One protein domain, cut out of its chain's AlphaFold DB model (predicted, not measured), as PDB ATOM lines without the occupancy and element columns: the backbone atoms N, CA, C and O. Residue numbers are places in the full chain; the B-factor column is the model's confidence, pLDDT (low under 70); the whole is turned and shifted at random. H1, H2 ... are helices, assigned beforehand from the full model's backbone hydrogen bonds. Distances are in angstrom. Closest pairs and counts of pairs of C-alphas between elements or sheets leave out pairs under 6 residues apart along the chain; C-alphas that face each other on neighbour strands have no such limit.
ATOM      1  N   VAL A  99     256.970 210.695 102.522       96.81
ATOM      2  CA  VAL A  99     258.255 211.222 103.013       96.81
ATOM      3  C   VAL A  99     258.050 212.114 104.238       96.81
ATOM      4  O   VAL A  99     258.730 211.920 105.236       96.81
ATOM      5  N   GLU A 100     257.094 213.041 104.194       95.62
ATOM      6  CA  GLU A 100     256.800 213.992 105.273       95.62
ATOM      7  C   GLU A 100     256.329 213.297 106.558       95.62
ATOM      8  O   GLU A 100     256.893 213.517 107.631       95.62
ATOM      9  N   VAL A 101     255.341 212.399 106.455       92.06
ATOM     10  CA  VAL A 101     254.825 211.637 107.604       92.06
ATOM     11  C   VAL A 101     255.950 210.849 108.270       92.06
ATOM     12  O   VAL A 101     256.091 210.879 109.496       92.06
ATOM     13  N   PHE A 102     256.786 210.180 107.474       97.00
ATOM     14  CA  PHE A 102     257.896 209.417 108.025       97.00
ATOM     15  C   PHE A 102     259.034 210.304 108.540       97.00
ATOM     16  O   PHE A 102     259.666 209.963 109.535       97.00
ATOM     17  N   TYR A 103     259.278 211.469 107.942       96.38
ATOM     18  CA  TYR A 103     260.242 212.443 108.449       96.38
ATOM     19  C   TYR A 103     259.872 212.917 109.863       96.38
ATOM     20  O   TYR A 103     260.707 212.851 110.772       96.38
ATOM     21  N   ILE A 104     258.609 213.298 110.081       92.69
ATOM     22  CA  ILE A 104     258.092 213.693 111.400       92.69
ATOM     23  C   ILE A 104     258.215 212.527 112.388       92.69
ATOM     24  O   ILE A 104     258.755 212.691 113.486       92.69
ATOM     25  N   PHE A 105     257.773 211.334 111.980       95.06
ATOM     26  CA  PHE A 105     257.878 210.124 112.794       95.06
ATOM     27  C   PHE A 105     259.333 209.811 113.171       95.06
ATOM     28  O   PHE A 105     259.633 209.575 114.339       95.06
ATOM     29  N   SER A 106     260.259 209.866 112.213       95.38
ATOM     30  CA  SER A 106     261.671 209.556 112.443       95.38
ATOM     31  C   SER A 106     262.327 210.541 113.409       95.38
ATOM     32  O   SER A 106     263.074 210.130 114.294       95.38
ATOM     33  N   THR A 107     261.985 211.826 113.301       93.62
ATOM     34  CA  THR A 107     262.464 212.882 114.200       93.62
ATOM     35  C   THR A 107     261.971 212.653 115.630       93.62
ATOM     36  O   THR A 107     262.754 212.749 116.579       93.62
ATOM     37  N   LEU A 108     260.702 212.263 115.795       93.94
ATOM     38  CA  LEU A 108     260.144 211.874 117.092       93.94
ATOM     39  C   LEU A 108     260.875 210.658 117.679       93.94
ATOM     40  O   LEU A 108     261.276 210.679 118.844       93.94
ATOM     41  N   VAL A 109     261.078 209.611 116.874       94.81
ATOM     42  CA  VAL A 109     261.790 208.398 117.297       94.81
ATOM     43  C   VAL A 109     263.214 208.733 117.735       94.81
ATOM     44  O   VAL A 109     263.627 208.297 118.808       94.81
ATOM     45  N   LEU A 110     263.942 209.549 116.969       92.81
ATOM     46  CA  LEU A 110     265.299 209.997 117.302       92.81
ATOM     47  C   LEU A 110     265.344 210.735 118.645       92.81
ATOM     48  O   LEU A 110     266.150 210.385 119.512       92.81
ATOM     49  N   ALA A 111     264.451 211.705 118.855       92.12
ATOM     50  CA  ALA A 111     264.365 212.443 120.113       92.12
ATOM     51  C   ALA A 111     264.071 211.511 121.302       92.12
ATOM     52  O   ALA A 111     264.667 211.640 122.375       92.12
ATOM     53  N   ASN A 112     263.194 210.527 121.113       93.94
ATOM     54  CA  ASN A 112     262.872 209.546 122.143       93.94
ATOM     55  C   ASN A 112     264.035 208.588 122.428       93.94
ATOM     56  O   ASN A 112     264.300 208.297 123.594       93.94
ATOM     57  N   GLN A 113     264.788 208.156 121.411       92.69
ATOM     58  CA  GLN A 113     265.995 207.351 121.630       92.69
ATOM     59  C   GLN A 113     267.063 208.131 122.406       92.69
ATOM     60  O   GLN A 113     267.707 207.562 123.285       92.69
ATOM     61  N   GLN A 114     267.212 209.436 122.159       92.00
ATOM     62  CA  GLN A 114     268.112 210.284 122.945       92.00
ATOM     63  C   GLN A 114     267.673 210.388 124.412       92.00
ATOM     64  O   GLN A 114     268.517 210.290 125.304       92.00
ATOM     65  N   LYS A 115     266.368 210.539 124.683       91.31
ATOM     66  CA  LYS A 115     265.830 210.518 126.056       91.31
ATOM     67  C   LYS A 115     266.154 209.193 126.748       91.31
ATOM     68  O   LYS A 115     266.736 209.195 127.826       91.31
ATOM     69  N   LEU A 116     265.867 208.075 126.082       90.25
ATOM     70  CA  LEU A 116     266.123 206.728 126.597       90.25
ATOM     71  C   LEU A 116     267.616 206.473 126.854       90.25
ATOM     72  O   LEU A 116     267.972 205.851 127.854       90.25
ATOM     73  N   ALA A 117     268.497 206.974 125.985       89.75
ATOM     74  CA  ALA A 117     269.942 206.877 126.167       89.75
ATOM     75  C   ALA A 117     270.415 207.656 127.404       89.75
ATOM     76  O   ALA A 117     271.176 207.112 128.202       89.75
ATOM     77  N   LYS A 118     269.926 208.888 127.608       89.19
ATOM     78  CA  LYS A 118     270.247 209.698 128.797       89.19
ATOM     79  C   LYS A 118     269.802 209.010 130.087       89.19
ATOM     80  O   LYS A 118     270.596 208.903 131.018       89.19
ATOM     81  N   THR A 119     268.574 208.488 130.122       85.38
ATOM     82  CA  THR A 119     268.056 207.774 131.298       85.38
ATOM     83  C   THR A 119     268.857 206.500 131.584       85.38
ATOM     84  O   THR A 119     269.174 206.217 132.737       85.38
ATOM     85  N   SER A 120     269.250 205.755 130.545       86.00
ATOM     86  CA  SER A 120     270.095 204.561 130.696       86.00
ATOM     87  C   SER A 120     271.479 204.887 131.269       86.00
ATOM     88  O   SER A 120     271.973 204.138 132.107       86.00
ATOM     89  N   THR A 121     272.103 205.993 130.854       87.06
ATOM     90  CA  THR A 121     273.409 206.416 131.390       87.06
ATOM     91  C   THR A 121     273.319 206.801 132.865       87.06
ATOM     92  O   THR A 121     274.164 206.378 133.653       87.06
ATOM     93  N   LEU A 122     272.280 207.548 133.250       84.62
ATOM     94  CA  LEU A 122     272.064 207.968 134.638       84.62
ATOM     95  C   LEU A 122     271.875 206.763 135.571       84.62
ATOM     96  O   LEU A 122     272.434 206.726 136.664       84.62
ATOM     97  N   LEU A 123     271.160 205.732 135.111       78.69
ATOM     98  CA  LEU A 123     271.012 204.480 135.857       78.69
ATOM     99  C   LEU A 123     272.345 203.775 136.119       78.69
ATOM    100  O   LEU A 123     272.599 203.345 137.240       78.69
ATOM    101  N   HIS A 124     273.202 203.664 135.103       81.94
ATOM    102  CA  HIS A 124     274.504 203.021 135.275       81.94
ATOM    103  C   HIS A 124     275.416 203.790 136.238       81.94
ATOM    104  O   HIS A 124     276.188 203.168 136.963       81.94
ATOM    105  N   GLN A 125     275.322 205.124 136.272       84.50
ATOM    106  CA  GLN A 125     276.066 205.940 137.234       84.50
ATOM    107  C   GLN A 125     275.602 205.675 138.671       84.50
ATOM    108  O   GLN A 125     276.443 205.430 139.532       84.50
ATOM    109  N   LEU A 126     274.286 205.621 138.909       78.56
ATOM    110  CA  LEU A 126     273.714 205.308 140.226       78.56
ATOM    111  C   LEU A 126     274.051 203.885 140.705       78.56
ATOM    112  O   LEU A 126     274.319 203.659 141.883       78.56
ATOM    113  N   GLU A 127     274.058 202.902 139.803       78.19
ATOM    114  CA  GLU A 127     274.478 201.537 140.153       78.19
ATOM    115  C   GLU A 127     275.978 201.459 140.481       78.19
ATOM    116  O   GLU A 127     276.389 200.649 141.315       78.19
ATOM    117  N   GLY A 128     276.798 202.310 139.857       74.25
ATOM    118  CA  GLY A 128     278.227 202.422 140.141       74.25
ATOM    119  C   GLY A 128     278.533 203.074 141.493       74.25
ATOM    120  O   GLY A 128     279.413 202.594 142.206       74.25
ATOM    121  N   THR A 129     277.798 204.124 141.875       73.69
ATOM    122  CA  THR A 129     278.002 204.825 143.157       73.69
ATOM    123  C   THR A 129     277.625 203.957 144.353       73.69
ATOM    124  O   THR A 129     278.370 203.921 145.328       73.69
ATOM    125  N   ASN A 130     276.552 203.167 144.254       64.50
ATOM    126  CA  ASN A 130     276.134 202.280 145.346       64.50
ATOM    127  C   ASN A 130     277.172 201.187 145.655       64.50
ATOM    128  O   ASN A 130     277.394 200.860 146.817       64.50
ATOM    129  N   LYS A 131     277.890 200.682 144.639       63.66
ATOM    130  CA  LYS A 131     278.991 199.725 144.856       63.66
ATOM    131  C   LYS A 131     280.217 200.346 145.534       63.66
ATOM    132  O   LYS A 131     280.978 199.626 146.179       63.66
ATOM    133  N   LEU A 132     280.430 201.657 145.386       56.50
ATOM    134  CA  LEU A 132     281.548 202.368 146.017       56.50
ATOM    135  C   LEU A 132     281.260 202.712 147.488       56.50
ATOM    136  O   LEU A 132     282.186 202.760 148.293       56.50
ATOM    137  N   THR A 167     269.376 205.665 152.451       65.75
ATOM    138  CA  THR A 167     268.897 204.312 152.743       65.75
ATOM    139  C   THR A 167     268.608 203.484 151.485       65.75
ATOM    140  O   THR A 167     268.231 203.982 150.420       65.75
ATOM    141  N   GLN A 168     268.711 202.157 151.618       55.50
ATOM    142  CA  GLN A 168     268.326 201.195 150.577       55.50
ATOM    143  C   GLN A 168     266.836 201.316 150.185       55.50
ATOM    144  O   GLN A 168     266.462 200.984 149.054       55.50
ATOM    145  N   GLU A 169     265.981 201.801 151.093       61.81
ATOM    146  CA  GLU A 169     264.578 202.113 150.806       61.81
ATOM    147  C   GLU A 169     264.431 203.363 149.939       61.81
ATOM    148  O   GLU A 169     263.653 203.326 148.985       61.81
ATOM    149  N   ASP A 170     265.235 204.404 150.163       60.00
ATOM    150  CA  ASP A 170     265.240 205.608 149.328       60.00
ATOM    151  C   ASP A 170     265.726 205.305 147.910       60.00
ATOM    152  O   ASP A 170     265.121 205.770 146.948       60.00
ATOM    153  N   ALA A 171     266.731 204.436 147.743       57.31
ATOM    154  CA  ALA A 171     267.168 203.973 146.423       57.31
ATOM    155  C   ALA A 171     266.081 203.150 145.700       57.31
ATOM    156  O   ALA A 171     265.897 203.275 144.484       57.31
ATOM    157  N   ARG A 172     265.316 202.324 146.434       58.81
ATOM    158  CA  ARG A 172     264.155 201.594 145.886       58.81
ATOM    159  C   ARG A 172     263.010 202.539 145.527       58.81
ATOM    160  O   ARG A 172     262.394 202.352 144.478       58.81
ATOM    161  N   LEU A 173     262.743 203.552 146.349       61.06
ATOM    162  CA  LEU A 173     261.729 204.573 146.106       61.06
ATOM    163  C   LEU A 173     262.115 205.437 144.898       61.06
ATOM    164  O   LEU A 173     261.297 205.617 144.002       61.06
ATOM    165  N   PHE A 174     263.382 205.842 144.784       60.97
ATOM    166  CA  PHE A 174     263.927 206.542 143.621       60.97
ATOM    167  C   PHE A 174     263.828 205.709 142.344       60.97
ATOM    168  O   PHE A 174     263.413 206.228 141.313       60.97
ATOM    169  N   LYS A 175     264.137 204.406 142.393       56.47
ATOM    170  CA  LYS A 175     263.985 203.498 141.241       56.47
ATOM    171  C   LYS A 175     262.516 203.367 140.811       56.47
ATOM    172  O   LYS A 175     262.241 203.288 139.617       56.47
ATOM    173  N   LYS A 176     261.583 203.414 141.767       59.66
ATOM    174  CA  LYS A 176     260.124 203.400 141.551       59.66
ATOM    175  C   LYS A 176     259.575 204.747 141.046       59.66
ATOM    176  O   LYS A 176     258.569 204.757 140.344       59.66
ATOM    177  N   ILE A 177     260.242 205.858 141.374       57.34
ATOM    178  CA  ILE A 177     259.935 207.220 140.897       57.34
ATOM    179  C   ILE A 177     260.508 207.454 139.488       57.34
ATOM    180  O   ILE A 177     259.813 207.976 138.622       57.34
ATOM    181  N   LEU A 178     261.751 207.030 139.234       55.25
ATOM    182  CA  LEU A 178     262.423 207.145 137.932       55.25
ATOM    183  C   LEU A 178     261.819 206.205 136.883       55.25
ATOM    184  O   LEU A 178     261.792 206.539 135.699       55.25
ATOM    185  N   PHE A 179     261.315 205.048 137.316       57.91
ATOM    186  CA  PHE A 179     260.599 204.093 136.480       57.91
ATOM    187  C   PHE A 179     259.340 203.648 137.214       57.91
ATOM    188  O   PHE A 179     259.354 202.622 137.905       57.91
ATOM    189  N   PRO A 180     258.224 204.382 137.049       56.56
ATOM    190  CA  PRO A 180     256.924 203.843 137.402       56.56
ATOM    191  C   PRO A 180     256.816 202.464 136.748       56.56
ATOM    192  O   PRO A 180     257.262 202.288 135.613       56.56
ATOM    193  N   SER A 181     256.216 201.487 137.421       55.53
ATOM    194  CA  SER A 181     256.001 200.116 136.917       55.53
ATOM    195  C   SER A 181     255.389 200.039 135.503       55.53
ATOM    196  O   SER A 181     255.453 198.998 134.856       55.53
ATOM    197  N   ASN A 182     254.881 201.161 134.990       58.06
ATOM    198  CA  ASN A 182     254.320 201.352 133.658       58.06
ATOM    199  C   ASN A 182     255.362 201.709 132.568       58.06
ATOM    200  O   ASN A 182     255.000 201.868 131.409       58.06
ATOM    201  N   TYR A 183     256.657 201.850 132.878       61.81
ATOM    202  CA  TYR A 183     257.658 202.221 131.860       61.81
ATOM    203  C   TYR A 183     257.964 201.074 130.880       61.81
ATOM    204  O   TYR A 183     258.265 201.310 129.712       61.81
ATOM    205  N   ILE A 184     257.826 199.819 131.325       66.69
ATOM    206  CA  ILE A 184     257.942 198.626 130.464       66.69
ATOM    207  C   ILE A 184     256.753 198.542 129.492       66.69
ATOM    208  O   ILE A 184     256.894 198.034 128.380       66.69
ATOM    209  N   SER A 185     255.602 199.097 129.879       79.56
ATOM    210  CA  SER A 185     254.394 199.167 129.060       79.56
ATOM    211  C   SER A 185     254.322 200.427 128.199       79.56
ATOM    212  O   SER A 185     253.228 200.803 127.810       79.56
ATOM    213  N   ASN A 186     255.439 201.100 127.911       92.56
ATOM    214  CA  ASN A 186     255.471 202.199 126.945       92.56
ATOM    215  C   ASN A 186     255.999 201.706 125.599       92.56
ATOM    216  O   ASN A 186     256.847 200.818 125.518       92.56
ATOM    217  N   CYS A 187     255.528 202.306 124.512       95.56
ATOM    218  CA  CYS A 187     256.026 202.004 123.184       95.56
ATOM    219  C   CYS A 187     257.475 202.481 123.039       95.56
ATOM    220  O   CYS A 187     257.785 203.653 123.220       95.56
ATOM    221  N   ARG A 188     258.367 201.601 122.592       95.00
ATOM    222  CA  ARG A 188     259.794 201.861 122.386       95.00
ATOM    223  C   ARG A 188     260.078 203.022 121.427       95.00
ATOM    224  O   ARG A 188     261.085 203.707 121.584       95.00
ATOM    225  N   LEU A 189     259.208 203.251 120.444       95.62
ATOM    226  CA  LEU A 189     259.408 204.277 119.417       95.62
ATOM    227  C   LEU A 189     258.782 205.633 119.797       95.62
ATOM    228  O   LEU A 189     259.494 206.635 119.863       95.62
ATOM    229  N   CYS A 190     257.481 205.680 120.108       95.62
ATOM    230  CA  CYS A 190     256.792 206.933 120.451       95.62
ATOM    231  C   CYS A 190     256.717 207.262 121.955       95.62
ATOM    232  O   CYS A 190     256.325 208.373 122.293       95.62
ATOM    233  N   LEU A 191     257.085 206.332 122.847       93.94
ATOM    234  CA  LEU A 191     256.917 206.406 124.310       93.94
ATOM    235  C   LEU A 191     255.462 206.521 124.803       93.94
ATOM    236  O   LEU A 191     255.244 206.752 125.988       93.94
ATOM    237  N   GLY A 192     254.473 206.325 123.927       92.44
ATOM    238  CA  GLY A 192     253.056 206.279 124.299       92.44
ATOM    239  C   GLY A 192     252.666 204.981 125.012       92.44
ATOM    240  O   GLY A 192     253.315 203.951 124.837       92.44
ATOM    241  N   THR A 193     251.592 205.031 125.796       88.19
ATOM    242  CA  THR A 193     251.060 203.906 126.591       88.19
ATOM    243  C   THR A 193     249.987 203.093 125.867       88.19
ATOM    244  O   THR A 193     249.533 202.078 126.381       88.19
ATOM    245  N   GLU A 194     249.533 203.544 124.698       85.12
ATOM    246  CA  GLU A 194     248.445 202.904 123.961       85.12
ATOM    247  C   GLU A 194     248.975 201.760 123.090       85.12
ATOM    248  O   GLU A 194     249.746 201.972 122.148       85.12
ATOM    249  N   PHE A 195     248.541 200.538 123.400       85.31
ATOM    250  CA  PHE A 195     248.797 199.341 122.605       85.31
ATOM    251  C   PHE A 195     247.472 198.871 122.018       85.31
ATOM    252  O   PHE A 195     246.541 198.570 122.758       85.31
ATOM    253  N   GLY A 196     247.384 198.833 120.690       82.19
ATOM    254  CA  GLY A 196     246.313 198.111 120.012       82.19
ATOM    255  C   GLY A 196     246.606 196.610 119.960       82.19
ATOM    256  O   GLY A 196     247.667 196.151 120.390       82.19
ATOM    257  N   ASP A 197     245.692 195.856 119.350       85.69
ATOM    258  CA  ASP A 197     245.762 194.388 119.261       85.69
ATOM    259  C   ASP A 197     247.008 193.870 118.524       85.69
ATOM    260  O   ASP A 197     247.424 192.728 118.703       85.69
ATOM    261  N   ARG A 198     247.623 194.712 117.684       86.19
ATOM    262  CA  ARG A 198     248.828 194.379 116.919       86.19
ATOM    263  C   ARG A 198     250.025 195.138 117.462       86.19
ATOM    264  O   ARG A 198     250.263 196.273 117.063       86.19
ATOM    265  N   TRP A 199     250.792 194.538 118.353       93.19
ATOM    266  CA  TRP A 199     252.068 195.086 118.807       93.19
ATOM    267  C   TRP A 199     253.190 194.097 118.498       93.19
ATOM    268  O   TRP A 199     252.952 192.910 118.291       93.19
ATOM    269  N   THR A 200     254.418 194.597 118.434       95.62
ATOM    270  CA  THR A 200     255.612 193.757 118.272       95.62
ATOM    271  C   THR A 200     256.662 194.148 119.299       95.62
ATOM    272  O   THR A 200     256.457 195.065 120.094       95.62
ATOM    273  N   THR A 201     257.794 193.460 119.309       94.62
ATOM    274  CA  THR A 201     258.932 193.807 120.162       94.62
ATOM    275  C   THR A 201     260.097 194.299 119.320       94.62
ATOM    276  O   THR A 201     260.268 193.901 118.170       94.62
ATOM    277  N   ILE A 202     260.956 195.132 119.904       94.44
ATOM    278  CA  ILE A 202     262.173 195.632 119.250       94.44
ATOM    279  C   ILE A 202     263.227 194.535 119.002       94.44
ATOM    280  O   ILE A 202     264.272 194.815 118.426       94.44
ATOM    281  N   ILE A 203     262.971 193.299 119.445       93.69
ATOM    282  CA  ILE A 203     263.801 192.109 119.196       93.69
ATOM    283  C   ILE A 203     263.213 191.179 118.133       93.69
ATOM    284  O   ILE A 203     263.856 190.199 117.771       93.69
ATOM    285  N   ASN A 204     262.005 191.460 117.637       95.81
ATOM    286  CA  ASN A 204     261.442 190.714 116.522       95.81
ATOM    287  C   ASN A 204     262.326 190.918 115.277       95.81
ATOM    288  O   ASN A 204     262.564 192.051 114.862       95.81
ATOM    289  N   GLU A 205     262.828 189.826 114.703       96.00
ATOM    290  CA  GLU A 205     263.857 189.858 113.656       96.00
ATOM    291  C   GLU A 205     263.402 190.575 112.376       96.00
ATOM    292  O   GLU A 205     264.145 191.383 111.811       96.00
ATOM    293  N   GLU A 206     262.160 190.336 111.953       96.88
ATOM    294  CA  GLU A 206     261.569 190.974 110.778       96.88
ATOM    295  C   GLU A 206     261.452 192.490 110.988       96.88
ATOM    296  O   GLU A 206     261.929 193.286 110.176       96.88
ATOM    297  N   PHE A 207     260.916 192.901 112.139       96.00
ATOM    298  CA  PHE A 207     260.794 194.310 112.501       96.00
ATOM    299  C   PHE A 207     262.160 195.002 112.625       96.00
ATOM    300  O   PHE A 207     262.347 196.115 112.132       96.00
ATOM    301  N   VAL A 208     263.149 194.338 113.232       94.94
ATOM    302  CA  VAL A 208     264.530 194.840 113.324       94.94
ATOM    303  C   VAL A 208     265.137 195.039 111.937       94.94
ATOM    304  O   VAL A 208     265.831 196.032 111.715       94.94
ATOM    305  N   THR A 209     264.869 194.127 111.003       95.25
ATOM    306  CA  THR A 209     265.342 194.226 109.618       95.25
ATOM    307  C   THR A 209     264.754 195.453 108.924       95.25
ATOM    308  O   THR A 209     265.505 196.240 108.345       95.25
ATOM    309  N   MET A 210     263.445 195.690 109.068       96.12
ATOM    310  CA  MET A 210     262.802 196.901 108.543       96.12
ATOM    311  C   MET A 210     263.388 198.171 109.165       96.12
ATOM    312  O   MET A 210     263.737 199.108 108.450       96.12
ATOM    313  N   MET A 211     263.556 198.193 110.491       94.88
ATOM    314  CA  MET A 211     264.101 199.344 111.211       94.88
ATOM    315  C   MET A 211     265.525 199.679 110.770       94.88
ATOM    316  O   MET A 211     265.811 200.843 110.506       94.88
ATOM    317  N   LYS A 212     266.403 198.678 110.629       93.38
ATOM    318  CA  LYS A 212     267.774 198.870 110.122       93.38
ATOM    319  C   LYS A 212     267.808 199.431 108.703       93.38
ATOM    320  O   LYS A 212     268.764 200.105 108.342       93.38
ATOM    321  N   HIS A 213     266.795 199.128 107.895       92.00
ATOM    322  CA  HIS A 213     266.715 199.615 106.526       92.00
ATOM    323  C   HIS A 213     266.312 201.094 106.451       92.00
ATOM    324  O   HIS A 213     266.853 201.834 105.633       92.00
ATOM    325  N   ILE A 214     265.358 201.525 107.283       94.00
ATOM    326  CA  ILE A 214     264.764 202.871 107.196       94.00
ATOM    327  C   ILE A 214     265.330 203.874 108.209       94.00
ATOM    328  O   ILE A 214     265.120 205.074 108.054       94.00
ATOM    329  N   PHE A 215     266.034 203.414 109.247       89.81
ATOM    330  CA  PHE A 215     266.690 204.279 110.225       89.81
ATOM    331  C   PHE A 215     268.214 204.175 110.120       89.81
ATOM    332  O   PHE A 215     268.758 203.076 110.209       89.81
ATOM    333  N   PRO A 216     268.932 205.311 110.061       78.81
ATOM    334  CA  PRO A 216     270.394 205.311 110.106       78.81
ATOM    335  C   PRO A 216     270.949 205.003 111.507       78.81
ATOM    336  O   PRO A 216     272.154 204.823 111.670       78.81
ATOM    337  N   ILE A 217     270.094 204.972 112.538       83.44
ATOM    338  CA  ILE A 217     270.496 204.740 113.926       83.44
ATOM    339  C   ILE A 217     270.217 203.306 114.377       83.44
ATOM    340  O   ILE A 217     269.145 202.750 114.150       83.44
ATOM    341  N   MET A 218     271.168 202.733 115.114       83.12
ATOM    342  CA  MET A 218     270.979 201.459 115.801       83.12
ATOM    343  C   MET A 218     270.183 201.675 117.090       83.12
ATOM    344  O   MET A 218     270.636 202.364 118.006       83.12
ATOM    345  N   ILE A 219     269.003 201.062 117.188       87.50
ATOM    346  CA  ILE A 219     268.219 201.077 118.426       87.50
ATOM    347  C   ILE A 219     268.833 200.075 119.401       87.50
ATOM    348  O   ILE A 219     268.821 198.868 119.179       87.50
ATOM    349  N   SER A 220     269.384 200.591 120.498       86.31
ATOM    350  CA  SER A 220     269.998 199.777 121.547       86.31
ATOM    351  C   SER A 220     268.958 198.882 122.227       86.31
ATOM    352  O   SER A 220     267.905 199.369 122.627       86.31
ATOM    353  N   ASN A 221     269.278 197.611 122.465       87.19
ATOM    354  CA  ASN A 221     268.437 196.683 123.229       87.19
ATOM    355  C   ASN A 221     268.966 196.492 124.666       87.19
ATOM    356  O   ASN A 221     269.316 195.391 125.081       87.19
ATOM    357  N   LYS A 222     269.141 197.595 125.403       86.81
ATOM    358  CA  LYS A 222     269.646 197.535 126.785       86.81
ATOM    359  C   LYS A 222     268.532 197.123 127.744       86.81
ATOM    360  O   LYS A 222     267.395 197.568 127.603       86.81
ATOM    361  N   ILE A 223     268.897 196.325 128.746       80.44
ATOM    362  CA  ILE A 223     268.008 195.920 129.841       80.44
ATOM    363  C   ILE A 223     267.450 197.172 130.538       80.44
ATOM    364  O   ILE A 223     268.164 198.156 130.724       80.44
ATOM    365  N   GLY A 224     266.166 197.133 130.904       82.81
ATOM    366  CA  GLY A 224     265.472 198.237 131.581       82.81
ATOM    367  C   GLY A 224     264.858 199.278 130.643       82.81
ATOM    368  O   GLY A 224     264.209 200.213 131.107       82.81
ATOM    369  N   LEU A 225     265.024 199.121 129.330       89.00
ATOM    370  CA  LEU A 225     264.366 199.958 128.336       89.00
ATOM    371  C   LEU A 225     263.054 199.326 127.836       89.00
ATOM    372  O   LEU A 225     262.922 198.102 127.873       89.00
ATOM    373  N   PRO A 226     262.082 200.124 127.345       92.31
ATOM    374  CA  PRO A 226     260.841 199.578 126.813       92.31
ATOM    375  C   PRO A 226     261.117 198.659 125.619       92.31
ATOM    376  O   PRO A 226     261.898 199.003 124.732       92.31
ATOM    377  N   MET A 227     260.474 197.496 125.592       93.19
ATOM    378  CA  MET A 227     260.712 196.474 124.562       93.19
ATOM    379  C   MET A 227     259.617 196.439 123.502       93.19
ATOM    380  O   MET A 227     259.871 196.037 122.368       93.19
ATOM    381  N   ASN A 228     258.409 196.864 123.861       94.75
ATOM    382  CA  ASN A 228     257.228 196.723 123.020       94.75
ATOM    383  C   ASN A 228     257.094 197.918 122.073       94.75
ATOM    384  O   ASN A 228     257.442 199.040 122.421       94.75
ATOM    385  N   VAL A 229     256.557 197.698 120.882       95.88
ATOM    386  CA  VAL A 229     256.281 198.719 119.869       95.88
ATOM    387  C   VAL A 229     254.785 198.685 119.580       95.88
ATOM    388  O   VAL A 229     254.247 197.635 119.230       95.88
ATOM    389  N   CYS A 230     254.103 199.820 119.749       96.38
ATOM    390  CA  CYS A 230     252.659 199.898 119.545       96.38
ATOM    391  C   CYS A 230     252.269 199.774 118.064       96.38
ATOM    392  O   CYS A 230     253.074 200.037 117.167       96.38
ATOM    393  N   THR A 231     250.998 199.451 117.816       94.56
ATOM    394  CA  THR A 231     250.426 199.238 116.477       94.56
ATOM    395  C   THR A 231     250.697 200.377 115.505       94.56
ATOM    396  O   THR A 231     251.135 200.133 114.384       94.56
ATOM    397  N   GLY A 232     250.492 201.628 115.932       94.62
ATOM    398  CA  GLY A 232     250.708 202.789 115.066       94.62
ATOM    399  C   GLY A 232     252.163 202.918 114.607       94.62
ATOM    400  O   GLY A 232     252.426 203.218 113.442       94.62
ATOM    401  N   CYS A 233     253.115 202.625 115.496       96.88
ATOM    402  CA  CYS A 233     254.533 202.632 115.153       96.88
ATOM    403  C   CYS A 233     254.894 201.478 114.206       96.88
ATOM    404  O   CYS A 233     255.634 201.707 113.254       96.88
ATOM    405  N   VAL A 234     254.348 200.274 114.428       96.56
ATOM    406  CA  VAL A 234     254.554 199.117 113.537       96.56
ATOM    407  C   VAL A 234     254.067 199.421 112.124       96.56
ATOM    408  O   VAL A 234     254.851 199.356 111.182       96.56
ATOM    409  N   MET A 235     252.817 199.867 111.985       94.88
ATOM    410  CA  MET A 235     252.228 200.178 110.678       94.88
ATOM    411  C   MET A 235     252.981 201.290 109.939       94.88
ATOM    412  O   MET A 235     253.128 201.235 108.720       94.88
ATOM    413  N   THR A 236     253.470 202.301 110.663       96.00
ATOM    414  CA  THR A 236     254.241 203.401 110.062       96.00
ATOM    415  C   THR A 236     255.582 202.906 109.515       96.00
ATOM    416  O   THR A 236     255.970 203.278 108.406       96.00
ATOM    417  N   VAL A 237     256.273 202.045 110.269       96.81
ATOM    418  CA  VAL A 237     257.546 201.424 109.872       96.81
ATOM    419  C   VAL A 237     257.357 200.514 108.660       96.81
ATOM    420  O   VAL A 237     258.078 200.674 107.680       96.81
ATOM    421  N   GLU A 238     256.362 199.626 108.685       96.88
ATOM    422  CA  GLU A 238     256.047 198.716 107.575       96.88
ATOM    423  C   GLU A 238     255.704 199.484 106.293       96.88
ATOM    424  O   GLU A 238     256.308 199.263 105.241       96.88
ATOM    425  N   ALA A 239     254.782 200.450 106.384       94.88
ATOM    426  CA  ALA A 239     254.346 201.233 105.232       94.88
ATOM    427  C   ALA A 239     255.505 202.007 104.590       94.88
ATOM    428  O   ALA A 239     255.611 202.070 103.358       94.88
ATOM    429  N   PHE A 240     256.386 202.591 105.409       97.06
ATOM    430  CA  PHE A 240     257.541 203.308 104.888       97.06
ATOM    431  C   PHE A 240     258.638 202.368 104.380       97.06
ATOM    432  O   PHE A 240     259.245 202.670 103.359       97.06
ATOM    433  N   TYR A 241     258.853 201.208 105.004       97.00
ATOM    434  CA  TYR A 241     259.783 200.190 104.512       97.00
ATOM    435  C   TYR A 241     259.410 199.704 103.103       97.00
ATOM    436  O   TYR A 241     260.255 199.704 102.200       97.00
ATOM    437  N   THR A 242     258.132 199.380 102.870       96.38
ATOM    438  CA  THR A 242     257.636 199.018 101.532       96.38
ATOM    439  C   THR A 242     257.847 200.159 100.536       96.38
ATOM    440  O   THR A 242     258.319 199.940  99.418       96.38
ATOM    441  N   PHE A 243     257.538 201.395 100.937       96.56
ATOM    442  CA  PHE A 243     257.722 202.563 100.080       96.56
ATOM    443  C   PHE A 243     259.201 202.829  99.755       96.56
ATOM    444  O   PHE A 243     259.530 203.065  98.595       96.56
TER     445      PHE A 243
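AT A GLANCE: This is residues 99 to 132 and 167 to 243 of the 495 residues of an uncharacterized protein of Anopheles epiroticus (UniProt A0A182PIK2). One long helix, H1, runs along most of the length, and a head of H3, H4 and long loops lies to one side of its first part. H2 lies loosely beside the last part of H1, on the far side of the loops from H3 and H4. The printed part has 111 residues with four named helices, in the order H1, H2, H3, H4, and no named strand; the class is all helix. It is only just compact, close to loose, with a radius of gyration of the C-alphas of 15.8 A, and its outline is elongated, 53 by 28 by 25 A.

IN THESE COORDINATES: H1 is residues 99 to 132, 49.7 A from first to last C-alpha, and begins with C-alpha 99 at (258.255, 211.222, 103.013). H2 is residues 168 to 178, 15.2 A, H3 is residues 205 to 214, 14.6 A, and H4 is residues 231 to 243, 18.3 A, with C-alpha 243 at (257.722, 202.563, 100.080).

HOW THE PARTS SIT: H1 and H2 are near each other, with 8 pairs of C-alphas within 10 A. H1 and H4 are close but not clearly touching; their closest C-alphas, of Phe 102 and Phe 240, are 6.9 A apart, at a steep tilt of 55 degrees, opposite ways. H3 and H4 touch, with C-alphas of Met 210 and Tyr 241 closest at 6.0 A, at a steep tilt of 60 degrees, the same way. H1 and H3 are apart, as are H2 and H4. Residues 200 to 201 pair antiparallel with residues 228 to 229. Every O i to N i+4 pair is within hydrogen-bond range in H2, H3 and H4, and 29 of 30 in H1.

THE WHOLE: The C-alphas farthest apart, of Thr 167 and Phe 243, are 53.9 A apart. Residues 133 to 166 are not printed, and C-alphas 132 and 167 are 14.5 A apart across the cut. The links H2 to H3 and H3 to H4 are long. The mean pLDDT of the printed part is 85.0, and residues 130 to 132 and 167 to 184 are under 70.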